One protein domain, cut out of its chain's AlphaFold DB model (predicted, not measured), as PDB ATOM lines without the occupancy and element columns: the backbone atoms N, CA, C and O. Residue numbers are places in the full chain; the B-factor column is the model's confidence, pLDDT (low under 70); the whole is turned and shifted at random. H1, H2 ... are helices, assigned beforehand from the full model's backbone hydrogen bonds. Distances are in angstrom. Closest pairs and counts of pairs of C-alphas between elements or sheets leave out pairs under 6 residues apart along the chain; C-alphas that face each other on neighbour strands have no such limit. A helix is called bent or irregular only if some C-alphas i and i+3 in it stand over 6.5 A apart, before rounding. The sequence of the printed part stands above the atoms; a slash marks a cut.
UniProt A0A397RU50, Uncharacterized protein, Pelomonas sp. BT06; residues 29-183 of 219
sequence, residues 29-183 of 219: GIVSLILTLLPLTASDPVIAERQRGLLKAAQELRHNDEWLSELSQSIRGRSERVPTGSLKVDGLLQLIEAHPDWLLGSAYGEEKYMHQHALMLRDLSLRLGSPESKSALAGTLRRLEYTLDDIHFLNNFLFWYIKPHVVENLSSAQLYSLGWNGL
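Overview. This is residues 29 to 183 of the 219 residues of an uncharacterized protein of Pelomonas sp. BT06 (UniProt A0A397RU50). One long helix, H2, is the spine of this slab of helices; H7 runs back beside it, while H3 and the slanted H5 pack in turn, H3 on H2 and H5 on both H3 and H7, to make a ring of four helices. The short H6 lies across the end of the ring where H2 ends, and beside the first half of H2, away from H5, H1 and the short H8 make a small side arm. The printed part has 155 residues with eight named helices, H1 to H8 in chain order, no named strand, and the class is all helix. It is compact, with a radius of gyration of the C-alphas of 16.8 A, and its spans are 51 by 39 by 21 A, only just flat.

Arrangement. H2, residues 45 to 75, touches H7, residues 148 to 169, at a shallow tilt of 28 degrees, opposite ways; the closest C-alphas, of Leu 61 and Asn 155, are 6.2 A apart. With residues 50 to 60 alone H2 touches H3, residues 90 to 98, and the two form a helical hairpin, C-alphas 57 and 92 being closest at 4.4 A. H5, residues 111 to 128, is apart from H2 but touches H3, closest at C-alphas 93 and 118, 6.5 A. H5 also touches H7 at a steep tilt of 47 degrees, C-alphas 114 and 158 being closest at 6.9 A. H6, residues 134 to 143, touches H5 at C-alphas 128 and 140, 6.5 A, and only just touches H2, with 3 pairs of C-alphas within 8 A, closest at 75 and 134, 6.6 A. H4, residues 100 to 104, touches no helix but is near H3, H5 and H7. H1, residues 29 to 41, only just touches H8, residues 172 to 177, with 3 pairs of C-alphas within 8 A, closest at 36 and 174, 6.2 A. Every O i to N i+4 pair is within hydrogen-bond range in H2, H3, H4, H5, H6 and H8, against 6 of 9 in H1 and 16 of 18 in H7.

Along the chain. H2 is 44.8 A long, from C-alpha 45 at (14.200, 27.485, 45.143) to C-alpha 75 at (-0.736, 3.466, 10.437). H7 is 30.8 A, H5 25.8 A and H1 19.4 A. H7 is irregular, with C-alphas 161 and 164 7.1 A apart and a kink of 42 degrees near residue 162; H1 is only just irregular, C-alphas 36 and 39 being 6.7 A apart. H8 ends at C-alpha 177, (7.883, 27.682, 24.261).

Size, cuts and confidence. The farthest C-alphas, of Ala 42 and Ser 135, are 50.9 A apart. The printed part has no cut, and the one long link is H2 to H3, residues 76 to 89. Mean pLDDT of the printed part is 81.5; residues 29 to 43, 105 to 112 and 180 to 183 are under 70.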
ATOM      1  N   GLY A  29      15.790  26.939  20.354       39.50
ATOM      2  CA  GLY A  29      15.680  26.088  21.535       39.50
ATOM      3  C   GLY A  29      16.732  26.400  22.599       39.50
ATOM      4  O   GLY A  29      16.386  26.468  23.770       39.50
ATOM      5  N   ILE A  30      17.988  26.667  22.222       44.66
ATOM      6  CA  ILE A  30      19.082  26.896  23.186       44.66
ATOM      7  C   ILE A  30      19.000  28.295  23.812       44.66
ATOM      8  O   ILE A  30      19.141  28.435  25.027       44.66
ATOM      9  N   VAL A  31      18.721  29.333  23.017       42.56
ATOM     10  CA  VAL A  31      18.578  30.708  23.533       42.56
ATOM     11  C   VAL A  31      17.291  30.857  24.354       42.56
ATOM     12  O   VAL A  31      17.310  31.497  25.405       42.56
ATOM     13  N   SER A  32      16.204  30.194  23.945       44.75
ATOM     14  CA  SER A  32      14.965  30.116  24.726       44.75
ATOM     15  C   SER A  32      15.157  29.310  26.016       44.75
ATOM     16  O   SER A  32      14.689  29.736  27.068       44.75
ATOM     17  N   LEU A  33      15.936  28.220  26.010       47.00
ATOM     18  CA  LEU A  33      16.283  27.480  27.234       47.00
ATOM     19  C   LEU A  33      17.067  28.363  28.223       47.00
ATOM     20  O   LEU A  33      16.772  28.373  29.412       47.00
ATOM     21  N   ILE A  34      18.032  29.156  27.745       48.97
ATOM     22  CA  ILE A  34      18.836  30.043  28.604       48.97
ATOM     23  C   ILE A  34      17.989  31.198  29.167       48.97
ATOM     24  O   ILE A  34      18.077  31.497  30.358       48.97
ATOM     25  N   LEU A  35      17.124  31.815  28.351       48.03
ATOM     26  CA  LEU A  35      16.231  32.896  28.793       48.03
ATOM     27  C   LEU A  35      15.063  32.402  29.668       48.03
ATOM     28  O   LEU A  35      14.644  33.124  30.568       48.03
ATOM     29  N   THR A  36      14.575  31.172  29.480       52.19
ATOM     30  CA  THR A  36      13.550  30.558  30.356       52.19
ATOM     31  C   THR A  36      14.108  30.084  31.695       52.19
ATOM     32  O   THR A  36      13.352  29.979  32.661       52.19
ATOM     33  N   LEU A  37      15.418  29.828  31.782       50.56
ATOM     34  CA  LEU A  37      16.078  29.426  33.025       50.56
ATOM     35  C   LEU A  37      16.574  30.607  33.876       50.56
ATOM     36  O   LEU A  37      16.760  30.440  35.082       50.56
ATOM     37  N   LEU A  38      16.761  31.793  33.288       47.00
ATOM     38  CA  LEU A  38      17.266  32.981  33.984       47.00
ATOM     39  C   LEU A  38      16.351  33.523  35.106       47.00
ATOM     40  O   LEU A  38      16.877  33.826  36.173       47.00
ATOM     41  N   PRO A  39      15.012  33.627  34.958       49.69
ATOM     42  CA  PRO A  39      14.154  34.121  36.045       49.69
ATOM     43  C   PRO A  39      14.015  33.130  37.219       49.69
ATOM     44  O   PRO A  39      13.583  33.506  38.310       49.69
ATOM     45  N   LEU A  40      14.445  31.875  37.045       49.72
ATOM     46  CA  LEU A  40      14.409  30.841  38.087       49.72
ATOM     47  C   LEU A  40      15.546  30.968  39.113       49.72
ATOM     48  O   LEU A  40      15.547  30.233  40.094       49.72
ATOM     49  N   THR A  41      16.521  31.859  38.904       50.72
ATOM     50  CA  THR A  41      17.611  32.100  39.870       50.72
ATOM     51  C   THR A  41      17.272  33.177  40.902       50.72
ATOM     52  O   THR A  41      17.931  33.241  41.936       50.72
ATOM     53  N   ALA A  42      16.236  33.988  40.658       50.19
ATOM     54  CA  ALA A  42      15.761  35.034  41.573       50.19
ATOM     55  C   ALA A  42      14.529  34.617  42.404       50.19
ATOM     56  O   ALA A  42      14.047  35.388  43.229       50.19
ATOM     57  N   SER A  43      14.013  33.410  42.172       57.25
ATOM     58  CA  SER A  43      12.809  32.875  42.814       57.25
ATOM     59  C   SER A  43      13.170  31.987  44.009       57.25
ATOM     60  O   SER A  43      14.262  31.422  44.045       57.25
ATOM     61  N   ASP A  44      12.244  31.822  44.961       76.50
ATOM     62  CA  ASP A  44      12.328  30.777  45.992       76.50
ATOM     63  C   ASP A  44      12.689  29.433  45.320       76.50
ATOM     64  O   ASP A  44      12.007  29.049  44.357       76.50
ATOM     65  N   PRO A  45      13.744  28.725  45.771       79.31
ATOM     66  CA  PRO A  45      14.200  27.485  45.143       79.31
ATOM     67  C   PRO A  45      13.079  26.449  44.991       79.31
ATOM     68  O   PRO A  45      13.042  25.746  43.981       79.31
ATOM     69  N   VAL A  46      12.121  26.413  45.922       81.00
ATOM     70  CA  VAL A  46      10.973  25.493  45.883       81.00
ATOM     71  C   VAL A  46       9.970  25.883  44.792       81.00
ATOM     72  O   VAL A  46       9.330  25.028  44.182       81.00
ATOM     73  N   ILE A  47       9.790  27.179  44.523       83.25
ATOM     74  CA  ILE A  47       8.945  27.655  43.413       83.25
ATOM     75  C   ILE A  47       9.639  27.379  42.076       83.25
ATOM     76  O   ILE A  47       9.007  26.889  41.139       83.25
ATOM     77  N   ALA A  48      10.944  27.641  42.002       80.88
ATOM     78  CA  ALA A  48      11.725  27.419  40.794       80.88
ATOM     79  C   ALA A  48      11.760  25.936  40.391       80.88
ATOM     80  O   ALA A  48      11.601  25.603  39.216       80.88
ATOM     81  N   GLU A  49      11.939  25.035  41.357       85.38
ATOM     82  CA  GLU A  49      11.890  23.590  41.131       85.38
ATOM     83  C   GLU A  49      10.514  23.140  40.622       85.38
ATOM     84  O   GLU A  49      10.434  22.473  39.586       85.38
ATOM     85  N   ARG A  50       9.432  23.609  41.262       88.12
ATOM     86  CA  ARG A  50       8.050  23.343  40.827       88.12
ATOM     87  C   ARG A  50       7.796  23.771  39.389       88.12
ATOM     88  O   ARG A  50       7.292  22.983  38.590       88.12
ATOM     89  N   GLN A  51       8.175  24.997  39.033       88.44
ATOM     90  CA  GLN A  51       8.000  25.521  37.676       88.44
ATOM     91  C   GLN A  51       8.802  24.725  36.640       88.44
ATOM     92  O   GLN A  51       8.299  24.467  35.547       88.44
ATOM     93  N   ARG A  52      10.024  24.283  36.975       86.94
ATOM     94  CA  ARG A  52      10.826  23.413  36.094       86.94
ATOM     95  C   ARG A  52      10.163  22.060  35.885       86.94
ATOM     96  O   ARG A  52      10.072  21.612  34.743       86.94
ATOM     97  N   GLY A  53       9.691  21.431  36.961       89.50
ATOM     98  CA  GLY A  53       8.959  20.167  36.890       89.50
ATOM     99  C   GLY A  53       7.700  20.294  36.032       89.50
ATOM    100  O   GLY A  53       7.462  19.468  35.152       89.50
ATOM    101  N   LEU A  54       6.947  21.379  36.220       91.69
ATOM    102  CA  LEU A  54       5.713  21.658  35.491       91.69
ATOM    103  C   LEU A  54       5.963  21.895  34.001       91.69
ATOM    104  O   LEU A  54       5.285  21.306  33.160       91.69
ATOM    105  N   LEU A  55       6.968  22.709  33.669       89.31
ATOM    106  CA  LEU A  55       7.370  22.950  32.286       89.31
ATOM    107  C   LEU A  55       7.823  21.651  31.609       89.31
ATOM    108  O   LEU A  55       7.393  21.365  30.493       89.31
ATOM    109  N   LYS A  56       8.647  20.843  32.287       91.94
ATOM    110  CA  LYS A  56       9.110  19.550  31.770       91.94
ATOM    111  C   LYS A  56       7.937  18.605  31.507       91.94
ATOM    112  O   LYS A  56       7.842  18.054  30.414       91.94
ATOM    113  N   ALA A  57       7.019  18.457  32.462       93.31
ATOM    114  CA  ALA A  57       5.830  17.621  32.303       93.31
ATOM    115  C   ALA A  57       4.954  18.084  31.124       93.31
ATOM    116  O   ALA A  57       4.518  17.268  30.313       93.31
ATOM    117  N   ALA A  58       4.747  19.397  30.978       91.50
ATOM    118  CA  ALA A  58       3.989  19.960  29.863       91.50
ATOM    119  C   ALA A  58       4.664  19.707  28.503       91.50
ATOM    120  O   ALA A  58       3.985  19.355  27.537       91.50
ATOM    121  N   GLN A  59       5.992  19.836  28.426       90.81
ATOM    122  CA  GLN A  59       6.765  19.526  27.219       90.81
ATOM    123  C   GLN A  59       6.688  18.041  26.852       90.81
ATOM    124  O   GLN A  59       6.535  17.711  25.678       90.81
ATOM    125  N   GLU A  60       6.768  17.145  27.836       93.31
ATOM    126  CA  GLU A  60       6.655  15.699  27.617       93.31
ATOM    127  C   GLU A  60       5.275  15.308  27.085       93.31
ATOM    128  O   GLU A  60       5.182  14.619  26.071       93.31
ATOM    129  N   LEU A  61       4.202  15.797  27.712       93.25
ATOM    130  CA  LEU A  61       2.834  15.511  27.270       93.25
ATOM    131  C   LEU A  61       2.544  16.082  25.879       93.25
ATOM    132  O   LEU A  61       1.855  15.445  25.084       93.25
ATOM    133  N   ARG A  62       3.109  17.246  25.545       90.06
ATOM    134  CA  ARG A  62       3.022  17.798  24.190       90.06
ATOM    135  C   ARG A  62       3.790  16.950  23.175       90.06
ATOM    136  O   ARG A  62       3.235  16.598  22.139       90.06
ATOM    137  N   HIS A  63       5.042  16.596  23.477       91.31
ATOM    138  CA  HIS A  63       5.856  15.706  22.638       91.31
ATOM    139  C   HIS A  63       5.116  14.395  22.351       91.31
ATOM    140  O   HIS A  63       5.083  13.930  21.213       91.31
ATOM    141  N   ASN A  64       4.478  13.819  23.369       93.56
ATOM    142  CA  ASN A  64       3.678  12.609  23.227       93.56
ATOM    143  C   ASN A  64       2.478  12.806  22.298       93.56
ATOM    144  O   ASN A  64       2.212  11.934  21.476       93.56
ATOM    145  N   ASP A  65       1.756  13.924  22.416       90.94
ATOM    146  CA  ASP A  65       0.603  14.231  21.562       90.94
ATOM    147  C   ASP A  65       1.006  14.330  20.083       90.94
ATOM    148  O   ASP A  65       0.370  13.719  19.214       90.94
ATOM    149  N   GLU A  66       2.113  15.025  19.806       89.38
ATOM    150  CA  GLU A  66       2.687  15.166  18.465       89.38
ATOM    151  C   GLU A  66       3.139  13.800  17.920       89.38
ATOM    152  O   GLU A  66       2.698  13.370  16.851       89.38
ATOM    153  N   TRP A  67       3.927  13.053  18.696       91.88
ATOM    154  CA  TRP A  67       4.453  11.749  18.288       91.88
ATOM    155  C   TRP A  67       3.353  10.696  18.073       91.88
ATOM    156  O   TRP A  67       3.361   9.969  17.075       91.88
ATOM    157  N   LEU A  68       2.348  10.628  18.953       91.25
ATOM    158  CA  LEU A  68       1.202   9.725  18.795       91.25
ATOM    159  C   LEU A  68       0.331  10.109  17.589       91.25
ATOM    160  O   LEU A  68      -0.222   9.228  16.913       91.25
ATOM    161  N   SER A  69       0.219  11.405  17.287       89.25
ATOM    162  CA  SER A  69      -0.463  11.886  16.082       89.25
ATOM    163  C   SER A  69       0.263  11.434  14.816       89.25
ATOM    164  O   SER A  69      -0.373  10.924  13.888       89.25
ATOM    165  N   GLU A  70       1.589  11.547  14.783       88.69
ATOM    166  CA  GLU A  70       2.418  11.077  13.669       88.69
ATOM    167  C   GLU A  70       2.352   9.551  13.496       88.69
ATOM    168  O   GLU A  70       2.172   9.056  12.376       88.69
ATOM    169  N   LEU A  71       2.396   8.787  14.595       88.94
ATOM    170  CA  LEU A  71       2.205   7.331  14.563       88.94
ATOM    171  C   LEU A  71       0.843   6.960  13.971       88.94
ATOM    172  O   LEU A  71       0.747   6.096  13.093       88.94
ATOM    173  N   SER A  72      -0.211   7.652  14.405       88.62
ATOM    174  CA  SER A  72      -1.572   7.436  13.912       88.62
ATOM    175  C   SER A  72      -1.690   7.724  12.414       88.62
ATOM    176  O   SER A  72      -2.358   6.983  11.686       88.62
ATOM    177  N   GLN A  73      -1.013   8.761  11.917       87.25
ATOM    178  CA  GLN A  73      -0.948   9.054  10.481       87.25
ATOM    179  C   GLN A  73      -0.199   7.964   9.701       87.25
ATOM    180  O   GLN A  73      -0.645   7.573   8.617       87.25
ATOM    181  N   SER A  74       0.893   7.436  10.259       86.56
ATOM    182  CA  SER A  74       1.689   6.369   9.641       86.56
ATOM    183  C   SER A  74       0.888   5.071   9.461       86.56
ATOM    184  O   SER A  74       0.882   4.487   8.370       86.56
ATOM    185  N   ILE A  75       0.132   4.659  10.490       85.94
ATOM    186  CA  ILE A  75      -0.736   3.466  10.437       85.94
ATOM    187  C   ILE A  75      -1.881   3.645   9.446       85.94
ATOM    188  O   ILE A  75      -2.210   2.719   8.707       85.94
ATOM    189  N   ARG A  76      -2.473   4.842   9.383       84.88
ATOM    190  CA  ARG A  76      -3.567   5.159   8.447       84.88
ATOM    191  C   ARG A  76      -3.097   5.303   6.992       84.88
ATOM    192  O   ARG A  76      -3.882   5.724   6.148       84.88
ATOM    193  N   GLY A  77      -1.831   5.000   6.697       81.94
ATOM    194  CA  GLY A  77      -1.261   5.073   5.351       81.94
ATOM    195  C   GLY A  77      -1.044   6.498   4.840       81.94
ATOM    196  O   GLY A  77      -0.790   6.675   3.656       81.94
ATOM    197  N   ARG A  78      -1.137   7.512   5.710       76.94
ATOM    198  CA  ARG A  78      -0.972   8.931   5.343       76.94
ATOM    199  C   ARG A  78       0.477   9.416   5.410       76.94
ATOM    200  O   ARG A  78       0.771  10.497   4.923       76.94
ATOM    201  N   SER A  79       1.366   8.622   6.005       79.81
ATOM    202  CA  SER A  79       2.814   8.833   6.011       79.81
ATOM    203  C   SER A  79       3.517   7.519   5.688       79.81
ATOM    204  O   SER A  79       3.091   6.456   6.145       79.81
ATOM    205  N   GLU A  80       4.583   7.565   4.893       76.00
ATOM    206  CA  GLU A  80       5.411   6.392   4.580       76.00
ATOM    207  C   GLU A  80       6.366   6.035   5.721       76.00
ATOM    208  O   GLU A  80       6.717   4.867   5.890       76.00
ATOM    209  N   ARG A  81       6.738   7.023   6.539       82.38
ATOM    210  CA  ARG A  81       7.719   6.877   7.617       82.38
ATOM    211  C   ARG A  81       7.027   6.653   8.957       82.38
ATOM    212  O   ARG A  81       5.940   7.178   9.209       82.38
ATOM    213  N   VAL A  82       7.651   5.850   9.811       86.31
ATOM    214  CA  VAL A  82       7.283   5.744  11.228       86.31
ATOM    215  C   VAL A  82       8.119   6.775  11.986       86.31
ATOM    216  O   VAL A  82       9.334   6.803  11.774       86.31
ATOM    217  N   PRO A  83       7.504   7.658  12.792       86.56
ATOM    218  CA  PRO A  83       8.251   8.645  13.559       86.56
ATOM    219  C   PRO A  83       9.146   7.957  14.592       86.56
ATOM    220  O   PRO A  83       8.743   6.997  15.251       86.56
ATOM    221  N   THR A  84      10.371   8.452  14.734       84.69
ATOM    222  CA  THR A  84      11.332   7.952  15.717       84.69
ATOM    223  C   THR A  84      11.075   8.575  17.085       84.69
ATOM    224  O   THR A  84      10.647   9.723  17.189       84.69
ATOM    225  N   GLY A  85      11.351   7.823  18.150       87.69
ATOM    226  CA  GLY A  85      11.185   8.288  19.526       87.69
ATOM    227  C   GLY A  85      10.250   7.401  20.333       87.69
ATOM    228  O   GLY A  85       9.860   6.325  19.894       87.69
ATOM    229  N   SER A  86       9.919   7.855  21.536       91.19
ATOM    230  CA  SER A  86       9.041   7.155  22.469       91.19
ATOM    231  C   SER A  86       8.233   8.156  23.285       91.19
ATOM    232  O   SER A  86       8.559   9.348  23.332       91.19
ATOM    233  N   LEU A  87       7.205   7.651  23.968       92.69
ATOM    234  CA  LEU A  87       6.487   8.422  24.975       92.69
ATOM    235  C   LEU A  87       7.417   8.797  26.132       92.69
ATOM    236  O   LEU A  87       8.233   7.986  26.581       92.69
ATOM    237  N   LYS A  88       7.250  10.009  26.647       93.38
ATOM    238  CA  LYS A  88       7.969  10.543  27.803       93.38
ATOM    239  C   LYS A  88       6.976  10.836  28.919       93.38
ATOM    240  O   LYS A  88       5.934  11.435  28.673       93.38
ATOM    241  N   VAL A  89       7.276  10.359  30.123       93.19
ATOM    242  CA  VAL A  89       6.386  10.487  31.296       93.19
ATOM    243  C   VAL A  89       7.173  10.772  32.582       93.19
ATOM    244  O   VAL A  89       6.587  11.011  33.637       93.19
ATOM    245  N   ASP A  90       8.505  10.739  32.528       91.50
ATOM    246  CA  ASP A  90       9.349  10.812  33.721       91.50
ATOM    247  C   ASP A  90       9.231  12.168  34.424       91.50
ATOM    248  O   ASP A  90       9.186  12.220  35.650       91.50
ATOM    249  N   GLY A  91       9.146  13.267  33.670       90.31
ATOM    250  CA  GLY A  91       8.922  14.602  34.212       90.31
ATOM    251  C   GLY A  91       7.560  14.743  34.881       90.31
ATOM    252  O   GLY A  91       7.480  15.335  35.956       90.31
ATOM    253  N   LEU A  92       6.507  14.158  34.301       92.19
ATOM    254  CA  LEU A  92       5.179  14.152  34.922       92.19
ATOM    255  C   LEU A  92       5.172  13.378  36.247       92.19
ATOM    256  O   LEU A  92       4.624  13.864  37.234       92.19
ATOM    257  N   LEU A  93       5.786  12.194  36.286       92.75
ATOM    258  CA  LEU A  93       5.850  11.394  37.513       92.75
ATOM    259  C   LEU A  93       6.681  12.075  38.597       92.75
ATOM    260  O   LEU A  93       6.205  12.193  39.720       92.75
ATOM    261  N   GLN A  94       7.860  12.599  38.246       91.94
ATOM    262  CA  GLN A  94       8.695  13.374  39.169       91.94
ATOM    263  C   GLN A  94       7.924  14.548  39.769       91.94
ATOM    264  O   GLN A  94       8.005  14.798  40.967       91.94
ATOM    265  N   LEU A  95       7.153  15.251  38.942       90.94
ATOM    266  CA  LEU A  95       6.357  16.381  39.385       90.94
ATOM    267  C   LEU A  95       5.250  15.955  40.373       90.94
ATOM    268  O   LEU A  95       5.084  16.602  41.407       90.94
ATOM    269  N   ILE A  96       4.521  14.871  40.077       90.19
ATOM    270  CA  ILE A  96       3.472  14.326  40.959       90.19
ATOM    271  C   ILE A  96       4.069  13.841  42.289       90.19
ATOM    272  O   ILE A  96       3.476  14.064  43.339       90.19
ATOM    273  N   GLU A  97       5.228  13.183  42.253       89.62
ATOM    274  CA  GLU A  97       5.897  12.630  43.438       89.62
ATOM    275  C   GLU A  97       6.510  13.717  44.331       89.62
ATOM    276  O   GLU A  97       6.428  13.623  45.555       89.62
ATOM    277  N   ALA A  98       7.103  14.757  43.738       88.44
ATOM    278  CA  ALA A  98       7.751  15.836  44.482       88.44
ATOM    279  C   ALA A  98       6.754  16.844  45.071       88.44
ATOM    280  O   ALA A  98       7.015  17.439  46.120       88.44
ATOM    281  N   HIS A  99       5.617  17.062  44.401       87.06
ATOM    282  CA  HIS A  99       4.661  18.110  44.768       87.06
ATOM    283  C   HIS A  99       3.190  17.652  44.724       87.06
ATOM    284  O   HIS A  99       2.363  18.346  44.121       87.06
ATOM    285  N   PRO A 100       2.828  16.527  45.374       83.12
ATOM    286  CA  PRO A 100       1.479  15.969  45.302       83.12
ATOM    287  C   PRO A 100       0.430  16.966  45.802       83.12
ATOM    288  O   PRO A 100      -0.479  17.306  45.057       83.12
ATOM    289  N   ASP A 101       0.609  17.543  46.991       82.31
ATOM    290  CA  ASP A 101      -0.374  18.458  47.594       82.31
ATOM    291  C   ASP A 101      -0.636  19.710  46.745       82.31
ATOM    292  O   ASP A 101      -1.721  20.282  46.774       82.31
ATOM    293  N   TRP A 102       0.349  20.153  45.964       82.62
ATOM    294  CA  TRP A 102       0.210  21.341  45.123       82.62
ATOM    295  C   TRP A 102      -0.562  21.059  43.828       82.62
ATOM    296  O   TRP A 102      -1.385  21.876  43.419       82.62
ATOM    297  N   LEU A 103      -0.323  19.907  43.196       78.44
ATOM    298  CA  LEU A 103      -1.052  19.478  41.993       78.44
ATOM    299  C   LEU A 103      -2.426  18.895  42.295       78.44
ATOM    300  O   LEU A 103      -3.302  18.864  41.432       78.44
ATOM    301  N   LEU A 104      -2.582  18.347  43.493       71.19
ATOM    302  CA  LEU A 104      -3.694  17.477  43.826       71.19
ATOM    303  C   LEU A 104      -4.569  18.078  44.931       71.19
ATOM    304  O   LEU A 104      -5.755  17.796  44.949       71.19
ATOM    305  N   GLY A 105      -4.077  19.034  45.728       61.91
ATOM    306  CA  GLY A 105      -4.778  19.562  46.909       61.91
ATOM    307  C   GLY A 105      -6.108  20.293  46.673       61.91
ATOM    308  O   GLY A 105      -6.756  20.690  47.638       61.91
ATOM    309  N   SER A 106      -6.548  20.467  45.422       56.34
ATOM    310  CA  SER A 106      -7.907  20.931  45.076       56.34
ATOM    311  C   SER A 106      -8.805  19.834  44.475       56.34
ATOM    312  O   SER A 106     -10.012  20.029  44.321       56.34
ATOM    313  N   ALA A 107      -8.248  18.662  44.177       57.78
ATOM    314  CA  ALA A 107      -8.939  17.515  43.620       57.78
ATOM    315  C   ALA A 107      -9.471  16.614  44.737       57.78
ATOM    316  O   ALA A 107      -8.773  15.766  45.280       57.78
ATOM    317  N   TYR A 108     -10.759  16.749  45.050       52.06
ATOM    318  CA  TYR A 108     -11.471  15.853  45.965       52.06
ATOM    319  C   TYR A 108     -11.463  14.398  45.437       52.06
ATOM    320  O   TYR A 108     -12.368  13.969  44.724       52.06
ATOM    321  N   GLY A 109     -10.427  13.624  45.773       58.56
ATOM    322  CA  GLY A 109     -10.293  12.198  45.446       58.56
ATOM    323  C   GLY A 109      -9.820  11.866  44.023       58.56
ATOM    324  O   GLY A 109      -9.563  10.694  43.739       58.56
ATOM    325  N   GLU A 110      -9.653  12.855  43.134       60.69
ATOM    326  CA  GLU A 110      -9.130  12.626  41.771       60.69
ATOM    327  C   GLU A 110      -7.603  12.405  41.744       60.69
ATOM    328  O   GLU A 110      -7.049  11.858  40.788       60.69
ATOM    329  N   GLU A 111      -6.938  12.727  42.854       59.72
ATOM    330  CA  GLU A 111      -5.491  12.640  43.070       59.72
ATOM    331  C   GLU A 111      -4.916  11.246  42.770       59.72
ATOM    332  O   GLU A 111      -3.927  11.079  42.049       59.72
ATOM    333  N   LYS A 112      -5.600  10.217  43.288       63.28
ATOM    334  CA  LYS A 112      -5.226   8.811  43.112       63.28
ATOM    335  C   LYS A 112      -5.285   8.403  41.647       63.28
ATOM    336  O   LYS A 112      -4.468   7.601  41.197       63.28
ATOM    337  N   TYR A 113      -6.236   8.958  40.902       76.50
ATOM    338  CA  TYR A 113      -6.375   8.656  39.491       76.50
ATOM    339  C   TYR A 113      -5.236   9.297  38.708       76.50
ATOM    340  O   TYR A 113      -4.632   8.599  37.906       76.50
ATOM    341  N   MET A 114      -4.843  10.540  38.981       83.19
ATOM    342  CA  MET A 114      -3.741  11.179  38.249       83.19
ATOM    343  C   MET A 114      -2.428  10.401  38.323       83.19
ATOM    344  O   MET A 114      -1.829  10.107  37.287       83.19
ATOM    345  N   HIS A 115      -2.017   9.988  39.523       86.44
ATOM    346  CA  HIS A 115      -0.803   9.186  39.675       86.44
ATOM    347  C   HIS A 115      -0.929   7.817  38.983       86.44
ATOM    348  O   HIS A 115      -0.032   7.401  38.251       86.44
ATOM    349  N   GLN A 116      -2.072   7.133  39.127       88.94
ATOM    350  CA  GLN A 116      -2.320   5.851  38.454       88.94
ATOM    351  C   GLN A 116      -2.312   5.966  36.923       88.94
ATOM    352  O   GLN A 116      -1.741   5.113  36.247       88.94
ATOM    353  N   HIS A 117      -2.906   7.022  36.372       91.06
ATOM    354  CA  HIS A 117      -2.954   7.272  34.932       91.06
ATOM    355  C   HIS A 117      -1.563   7.638  34.390       91.06
ATOM    356  O   HIS A 117      -1.199   7.192  33.302       91.06
ATOM    357  N   ALA A 118      -0.744   8.365  35.158       92.38
ATOM    358  CA  ALA A 118       0.652   8.623  34.804       92.38
ATOM    359  C   ALA A 118       1.492   7.330  34.808       92.38
ATOM    360  O   ALA A 118       2.243   7.076  33.865       92.38
ATOM    361  N   LEU A 119       1.322   6.463  35.812       93.75
ATOM    362  CA  LEU A 119       1.971   5.145  35.842       93.75
ATOM    363  C   LEU A 119       1.525   4.255  34.675       93.75
ATOM    364  O   LEU A 119       2.351   3.580  34.061       93.75
ATOM    365  N   MET A 120       0.238   4.285  34.332       94.19
ATOM    366  CA  MET A 120      -0.301   3.582  33.171       94.19
ATOM    367  C   MET A 120       0.313   4.094  31.863       94.19
ATOM    368  O   MET A 120       0.724   3.291  31.027       94.19
ATOM    369  N   LEU A 121       0.445   5.414  31.694       94.50
ATOM    370  CA  LEU A 121       1.103   5.996  30.522       94.50
ATOM    371  C   LEU A 121       2.585   5.591  30.451       94.50
ATOM    372  O   LEU A 121       3.104   5.349  29.360       94.50
ATOM    373  N   ARG A 122       3.266   5.459  31.597       95.38
ATOM    374  CA  ARG A 122       4.645   4.950  31.661       95.38
ATOM    375  C   ARG A 122       4.742   3.482  31.246       95.38
ATOM    376  O   ARG A 122       5.617   3.149  30.452       95.38
ATOM    377  N   ASP A 123       3.867   2.607  31.740       94.81
ATOM    378  CA  ASP A 123       3.833   1.197  31.309       94.81
ATOM    379  C   ASP A 123       3.580   1.090  29.796       94.81
ATOM    380  O   ASP A 123       4.298   0.383  29.086       94.81
ATOM    381  N   LEU A 124       2.639   1.883  29.275       93.94
ATOM    382  CA  LEU A 124       2.381   1.982  27.839       93.94
ATOM    383  C   LEU A 124       3.597   2.499  27.062       93.94
ATOM    384  O   LEU A 124       3.885   1.963  25.993       93.94
ATOM    385  N   SER A 125       4.340   3.474  27.595       94.12
ATOM    386  CA  SER A 125       5.602   3.945  27.006       94.12
ATOM    387  C   SER A 125       6.613   2.809  26.850       94.12
ATOM    388  O   SER A 125       7.138   2.592  25.757       94.12
ATOM    389  N   LEU A 126       6.828   2.031  27.915       93.25
ATOM    390  CA  LEU A 126       7.783   0.921  27.915       93.25
ATOM    391  C   LEU A 126       7.392  -0.180  26.924       93.25
ATOM    392  O   LEU A 126       8.254  -0.736  26.244       93.25
ATOM    393  N   ARG A 127       6.097  -0.491  26.822       93.12
ATOM    394  CA  ARG A 127       5.599  -1.540  25.920       93.12
ATOM    395  C   ARG A 127       5.540  -1.101  24.462       93.12
ATOM    396  O   ARG A 127       5.795  -1.917  23.577       93.12
ATOM    397  N   LEU A 128       5.173   0.156  24.206       91.62
ATOM    398  CA  LEU A 128       5.116   0.711  22.856       91.62
ATOM    399  C   LEU A 128       6.527   0.941  22.296       91.62
ATOM    400  O   LEU A 128       6.770   0.656  21.122       91.62
ATOM    401  N   GLY A 129       7.454   1.387  23.151       90.25
ATOM    402  CA  GLY A 129       8.856   1.611  22.816       90.25
ATOM    403  C   GLY A 129       9.041   2.620  21.680       90.25
ATOM    404  O   GLY A 129       8.277   3.575  21.547       90.25
ATOM    405  N   SER A 130      10.064   2.385  20.855       90.19
ATOM    406  CA  SER A 130      10.327   3.128  19.617       90.19
ATOM    407  C   SER A 130      10.187   2.184  18.420       90.19
ATOM    408  O   SER A 130      11.149   1.497  18.072       90.19
ATOM    409  N   PRO A 131       9.001   2.085  17.797       88.19
ATOM    410  CA  PRO A 131       8.772   1.161  16.694       88.19
ATOM    411  C   PRO A 131       9.602   1.541  15.458       88.19
ATOM    412  O   PRO A 131       9.493   2.646  14.938       88.19
ATOM    413  N   GLU A 132      10.383   0.594  14.939       88.38
ATOM    414  CA  GLU A 132      11.250   0.813  13.766       88.38
ATOM    415  C   GLU A 132      10.498   0.727  12.427       88.38
ATOM    416  O   GLU A 132      10.976   1.188  11.393       88.38
ATOM    417  N   SER A 133       9.315   0.106  12.418       90.31
ATOM    418  CA  SER A 133       8.537  -0.129  11.201       90.31
ATOM    419  C   SER A 133       7.040  -0.242  11.475       90.31
ATOM    420  O   SER A 133       6.600  -0.489  12.601       90.31
ATOM    421  N   LYS A 134       6.228  -0.095  10.418       90.25
ATOM    422  CA  LYS A 134       4.763  -0.218  10.509       90.25
ATOM    423  C   LYS A 134       4.328  -1.616  10.947       90.25
ATOM    424  O   LYS A 134       3.362  -1.745  11.694       90.25
ATOM    425  N   SER A 135       5.035  -2.656  10.503       89.12
ATOM    426  CA  SER A 135       4.766  -4.040  10.907       89.12
ATOM    427  C   SER A 135       5.109  -4.270  12.378       89.12
ATOM    428  O   SER A 135       4.312  -4.888  13.083       89.12
ATOM    429  N   ALA A 136       6.229  -3.722  12.863       89.75
ATOM    430  CA  ALA A 136       6.594  -3.770  14.278       89.75
ATOM    431  C   ALA A 136       5.558  -3.045  15.152       89.75
ATOM    432  O   ALA A 136       5.060  -3.617  16.121       89.75
ATOM    433  N   LEU A 137       5.156  -1.833  14.757       90.38
ATOM    434  CA  LEU A 137       4.104  -1.066  15.427       90.38
ATOM    435  C   LEU A 137       2.774  -1.831  15.466       90.38
ATOM    436  O   LEU A 137       2.172  -1.963  16.528       90.38
ATOM    437  N   ALA A 138       2.335  -2.393  14.337       88.94
ATOM    438  CA  ALA A 138       1.111  -3.191  14.275       88.94
ATOM    439  C   ALA A 138       1.190  -4.450  15.155       88.94
ATOM    440  O   ALA A 138       0.216  -4.796  15.823       88.94
ATOM    441  N   GLY A 139       2.342  -5.126  15.184       90.56
ATOM    442  CA  GLY A 139       2.579  -6.277  16.056       90.56
ATOM    443  C   GLY A 139       2.533  -5.913  17.541       90.56
ATOM    444  O   GLY A 139       1.958  -6.648  18.341       90.56
ATOM    445  N   THR A 140       3.084  -4.762  17.920       91.56
ATOM    446  CA  THR A 140       3.002  -4.248  19.292       91.56
ATOM    447  C   THR A 140       1.578  -3.852  19.666       91.56
ATOM    448  O   THR A 140       1.092  -4.308  20.695       91.56
ATOM    449  N   LEU A 141       0.860  -3.121  18.811       89.88
ATOM    450  CA  LEU A 141      -0.527  -2.724  19.079       89.88
ATOM    451  C   LEU A 141      -1.488  -3.909  19.197       89.88
ATOM    452  O   LEU A 141      -2.423  -3.839  19.976       89.88
ATOM    453  N   ARG A 142      -1.254  -5.014  18.481       90.38
ATOM    454  CA  ARG A 142      -2.044  -6.249  18.655       90.38
ATOM    455  C   ARG A 142      -1.819  -6.932  20.004       90.38
ATOM    456  O   ARG A 142      -2.675  -7.695  20.434       90.38
ATOM    457  N   ARG A 143      -0.651  -6.726  20.619       91.25
ATOM    458  CA  ARG A 143      -0.306  -7.266  21.948       91.25
ATOM    459  C   ARG A 143      -0.744  -6.339  23.076       91.25
ATOM    460  O   ARG A 143      -0.862  -6.787  24.211       91.25
ATOM    461  N   LEU A 144      -0.929  -5.060  22.775       90.19
ATOM    462  CA  LEU A 144      -1.483  -4.090  23.702       90.19
ATOM    463  C   LEU A 144      -3.002  -4.249  23.759       90.19
ATOM    464  O   LEU A 144      -3.665  -4.417  22.743       90.19
ATOM    465  N   GLU A 145      -3.558  -4.129  24.960       89.69
ATOM    466  CA  GLU A 145      -5.010  -4.039  25.166       89.69
ATOM    467  C   GLU A 145      -5.570  -2.657  24.776       89.69
ATOM    468  O   GLU A 145      -6.776  -2.438  24.813       89.69
ATOM    469  N   TYR A 146      -4.691  -1.728  24.385       88.62
ATOM    470  CA  TYR A 146      -4.991  -0.326  24.120       88.62
ATOM    471  C   TYR A 146      -4.693   0.042  22.672       88.62
ATOM    472  O   TYR A 146      -3.659  -0.334  22.108       88.62
ATOM    473  N   THR A 147      -5.579   0.839  22.080       90.25
ATOM    474  CA  THR A 147      -5.353   1.443  20.767       90.25
ATOM    475  C   THR A 147      -4.518   2.719  20.889       90.25
ATOM    476  O   THR A 147      -4.444   3.323  21.957       90.25
ATOM    477  N   LEU A 148      -3.919   3.191  19.786       88.88
ATOM    478  CA  LEU A 148      -3.239   4.495  19.786       88.88
ATOM    479  C   LEU A 148      -4.174   5.638  20.198       88.88
ATOM    480  O   LEU A 148      -3.723   6.553  20.875       88.88
ATOM    481  N   ASP A 149      -5.457   5.572  19.831       86.69
ATOM    482  CA  ASP A 149      -6.448   6.579  20.220       86.69
ATOM    483  C   ASP A 149      -6.662   6.593  21.748       86.69
ATOM    484  O   ASP A 149      -6.836   7.663  22.326       86.69
ATOM    485  N   ASP A 150      -6.614   5.432  22.416       87.62
ATOM    486  CA  ASP A 150      -6.749   5.339  23.879       87.62
ATOM    487  C   ASP A 150      -5.524   5.921  24.590       87.62
ATOM    488  O   ASP A 150      -5.651   6.654  25.572       87.62
ATOM    489  N   ILE A 151      -4.328   5.643  24.062       92.25
ATOM    490  CA  ILE A 151      -3.069   6.206  24.571       92.25
ATOM    491  C   ILE A 151      -3.055   7.730  24.372       92.25
ATOM    492  O   ILE A 151      -2.660   8.478  25.268       92.25
ATOM    493  N   HIS A 152      -3.535   8.199  23.217       89.62
ATOM    494  CA  HIS A 152      -3.680   9.620  22.893       89.62
ATOM    495  C   HIS A 152      -4.662  10.316  23.841       89.62
ATOM    496  O   HIS A 152      -4.366  11.381  24.382       89.62
ATOM    497  N   PHE A 153      -5.795   9.670  24.126       87.12
ATOM    498  CA  PHE A 153      -6.758  10.146  25.114       87.12
ATOM    499  C   PHE A 153      -6.146  10.245  26.515       87.12
ATOM    500  O   PHE A 153      -6.291  11.281  27.160       87.12
ATOM    501  N   LEU A 154      -5.439   9.208  26.973       90.12
ATOM    502  CA  LEU A 154      -4.782   9.193  28.283       90.12
ATOM    503  C   LEU A 154      -3.785  10.349  28.431       90.12
ATOM    504  O   LEU A 154      -3.809  11.066  29.432       90.12
ATOM    505  N   ASN A 155      -2.945  10.561  27.417       93.00
ATOM    506  CA  ASN A 155      -1.996  11.670  27.384       93.00
ATOM    507  C   ASN A 155      -2.704  13.031  27.490       93.00
ATOM    508  O   ASN A 155      -2.335  13.872  28.310       93.00
ATOM    509  N   ASN A 156      -3.771  13.222  26.713       87.44
ATOM    510  CA  ASN A 156      -4.540  14.465  26.704       87.44
ATOM    511  C   ASN A 156      -5.361  14.693  27.975       87.44
ATOM    512  O   ASN A 156      -5.557  15.837  28.384       87.44
ATOM    513  N   PHE A 157      -5.809  13.625  28.628       86.88
ATOM    514  CA  PHE A 157      -6.449  13.697  29.935       86.88
ATOM    515  C   PHE A 157      -5.471  14.198  31.007       86.88
ATOM    516  O   PHE A 157      -5.774  15.163  31.709       86.88
ATOM    517  N   LEU A 158      -4.274  13.606  31.081       89.94
ATOM    518  CA  LEU A 158      -3.222  14.037  32.011       89.94
ATOM    519  C   LEU A 158      -2.806  15.489  31.754       89.94
ATOM    520  O   LEU A 158      -2.603  16.267  32.685       89.94
ATOM    521  N   PHE A 159      -2.729  15.868  30.481       89.00
ATOM    522  CA  PHE A 159      -2.429  17.231  30.078       89.00
ATOM    523  C   PHE A 159      -3.509  18.226  30.498       89.00
ATOM    524  O   PHE A 159      -3.200  19.274  31.062       89.00
ATOM    525  N   TRP A 160      -4.775  17.894  30.243       85.50
ATOM    526  CA  TRP A 160      -5.915  18.712  30.646       85.50
ATOM    527  C   TRP A 160      -5.895  18.996  32.147       85.50
ATOM    528  O   TRP A 160      -6.161  20.126  32.552       85.50
ATOM    529  N   TYR A 161      -5.507  18.005  32.945       84.62
ATOM    530  CA  TYR A 161      -5.416  18.142  34.388       84.62
ATOM    531  C   TYR A 161      -4.314  19.113  34.833       84.62
ATOM    532  O   TYR A 161      -4.553  19.958  35.689       84.62
ATOM    533  N   ILE A 162      -3.111  19.048  34.249       87.75
ATOM    534  CA  ILE A 162      -2.016  19.956  34.648       87.75
ATOM    535  C   ILE A 162      -2.131  21.352  34.019       87.75
ATOM    536  O   ILE A 162      -1.439  22.280  34.437       87.75
ATOM    537  N   LYS A 163      -2.986  21.522  33.004       87.25
ATOM    538  CA  LYS A 163      -3.107  22.763  32.227       87.25
ATOM    539  C   LYS A 163      -3.394  24.013  33.075       87.25
ATOM    540  O   LYS A 163      -2.744  25.022  32.802       87.25
ATOM    541  N   PRO A 164      -4.298  24.005  34.077       87.38
ATOM    542  CA  PRO A 164      -4.515  25.172  34.935       87.38
ATOM    543  C   PRO A 164      -3.230  25.595  35.649       87.38
ATOM    544  O   PRO A 164      -2.837  26.755  35.570       87.38
ATOM    545  N   HIS A 165      -2.492  24.633  36.212       88.69
ATOM    546  CA  HIS A 165      -1.205  24.904  36.848       88.69
ATOM    547  C   HIS A 165      -0.198  25.494  35.860       88.69
ATOM    548  O   HIS A 165       0.508  26.438  36.208       88.69
ATOM    549  N   VAL A 166      -0.149  24.981  34.624       87.75
ATOM    550  CA  VAL A 166       0.722  25.521  33.570       87.75
ATOM    551  C   VAL A 166       0.407  26.992  33.291       87.75
ATOM    552  O   VAL A 166       1.319  27.815  33.286       87.75
ATOM    553  N   VAL A 167      -0.867  27.330  33.088       87.00
ATOM    554  CA  VAL A 167      -1.292  28.702  32.761       87.00
ATOM    555  C   VAL A 167      -1.058  29.664  33.926       87.00
ATOM    556  O   VAL A 167      -0.648  30.798  33.704       87.00
ATOM    557  N   GLU A 168      -1.295  29.219  35.157       87.50
ATOM    558  CA  GLU A 168      -1.175  30.064  36.350       87.50
ATOM    559  C   GLU A 168       0.272  30.262  36.817       87.50
ATOM    560  O   GLU A 168       0.575  31.275  37.443       87.50
ATOM    561  N   ASN A 169       1.166  29.302  36.550       87.81
ATOM    562  CA  ASN A 169       2.490  29.270  37.182       87.81
ATOM    563  C   ASN A 169       3.659  29.418  36.206       87.81
ATOM    564  O   ASN A 169       4.778  29.638  36.673       87.81
ATOM    565  N   LEU A 170       3.450  29.287  34.892       86.00
ATOM    566  CA  LEU A 170       4.512  29.502  33.908       86.00
ATOM    567  C   LEU A 170       4.477  30.921  33.339       86.00
ATOM    568  O   LEU A 170       3.421  31.526  33.163       86.00
ATOM    569  N   SER A 171       5.655  31.450  33.014       82.81
ATOM    570  CA  SER A 171       5.787  32.767  32.389       82.81
ATOM    571  C   SER A 171       5.307  32.764  30.935       82.81
ATOM    572  O   SER A 171       5.293  31.728  30.268       82.81
ATOM    573  N   SER A 172       5.002  33.941  30.383       77.56
ATOM    574  CA  SER A 172       4.625  34.090  28.968       77.56
ATOM    575  C   SER A 172       5.661  33.497  28.008       77.56
ATOM    576  O   SER A 172       5.287  32.870  27.022       77.56
ATOM    577  N   ALA A 173       6.957  33.618  28.318       73.44
ATOM    578  CA  ALA A 173       8.030  33.015  27.526       73.44
ATOM    579  C   ALA A 173       8.009  31.477  27.581       73.44
ATOM    580  O   ALA A 173       8.211  30.807  26.568       73.44
ATOM    581  N   GLN A 174       7.720  30.904  28.751       78.25
ATOM    582  CA  GLN A 174       7.571  29.457  28.907       78.25
ATOM    583  C   GLN A 174       6.317  28.950  28.180       78.25
ATOM    584  O   GLN A 174       6.393  27.952  27.465       78.25
ATOM    585  N   LEU A 175       5.196  29.668  28.269       77.94
ATOM    586  CA  LEU A 175       3.959  29.355  27.543       77.94
ATOM    587  C   LEU A 175       4.124  29.483  26.019       77.94
ATOM    588  O   LEU A 175       3.600  28.656  25.273       77.94
ATOM    589  N   TYR A 176       4.904  30.460  25.547       73.94
ATOM    590  CA  TYR A 176       5.315  30.560  24.144       73.94
ATOM    591  C   TYR A 176       6.163  29.355  23.719       73.94
ATOM    592  O   TYR A 176       5.917  28.772  22.665       73.94
ATOM    593  N   SER A 177       7.107  28.901  24.556       74.25
ATOM    594  CA  SER A 177       7.883  27.682  24.261       74.25
ATOM    595  C   SER A 177       7.000  26.426  24.177       74.25
ATOM    596  O   SER A 177       7.289  25.506  23.412       74.25
ATOM    597  N   LEU A 178       5.880  26.419  24.904       73.62
ATOM    598  CA  LEU A 178       4.826  25.409  24.814       73.62
ATOM    599  C   LEU A 178       3.855  25.640  23.648       73.62
ATOM    600  O   LEU A 178       3.012  24.775  23.413       73.62
ATOM    601  N   GLY A 179       4.013  26.708  22.859       70.81
ATOM    602  CA  GLY A 179       3.215  27.028  21.670       70.81
ATOM    603  C   GLY A 179       1.802  27.527  21.969       70.81
ATOM    604  O   GLY A 179       0.928  27.366  21.122       70.81
ATOM    605  N   TRP A 180       1.539  28.034  23.178       68.81
ATOM    606  CA  TRP A 180       0.179  28.401  23.610       68.81
ATOM    607  C   TRP A 180      -0.083  29.897  23.604       68.81
ATOM    608  O   TRP A 180      -1.230  30.304  23.440       68.81
ATOM    609  N   ASN A 181       0.965  30.695  23.772       62.16
ATOM    610  CA  ASN A 181       0.886  32.142  23.662       62.16
ATOM    611  C   ASN A 181       1.601  32.590  22.388       62.16
ATOM    612  O   ASN A 181       2.502  31.899  21.911       62.16
ATOM    613  N   GLY A 182       1.204  33.751  21.863       54.03
ATOM    614  CA  GLY A 182       1.995  34.479  20.871       54.03
ATOM    615  C   GLY A 182       3.359  34.883  21.435       54.03
ATOM    616  O   GLY A 182       3.656  34.647  22.613       54.03
ATOM    617  N   LEU A 183       4.212  35.468  20.591       50.31
ATOM    618  CA  LEU A 183       5.511  35.975  21.036       50.31
ATOM    619  C   LEU A 183       5.323  36.884  22.267       50.31
ATOM    620  O   LEU A 183       4.415  37.714  22.263       50.31
TER     621      LEU A 183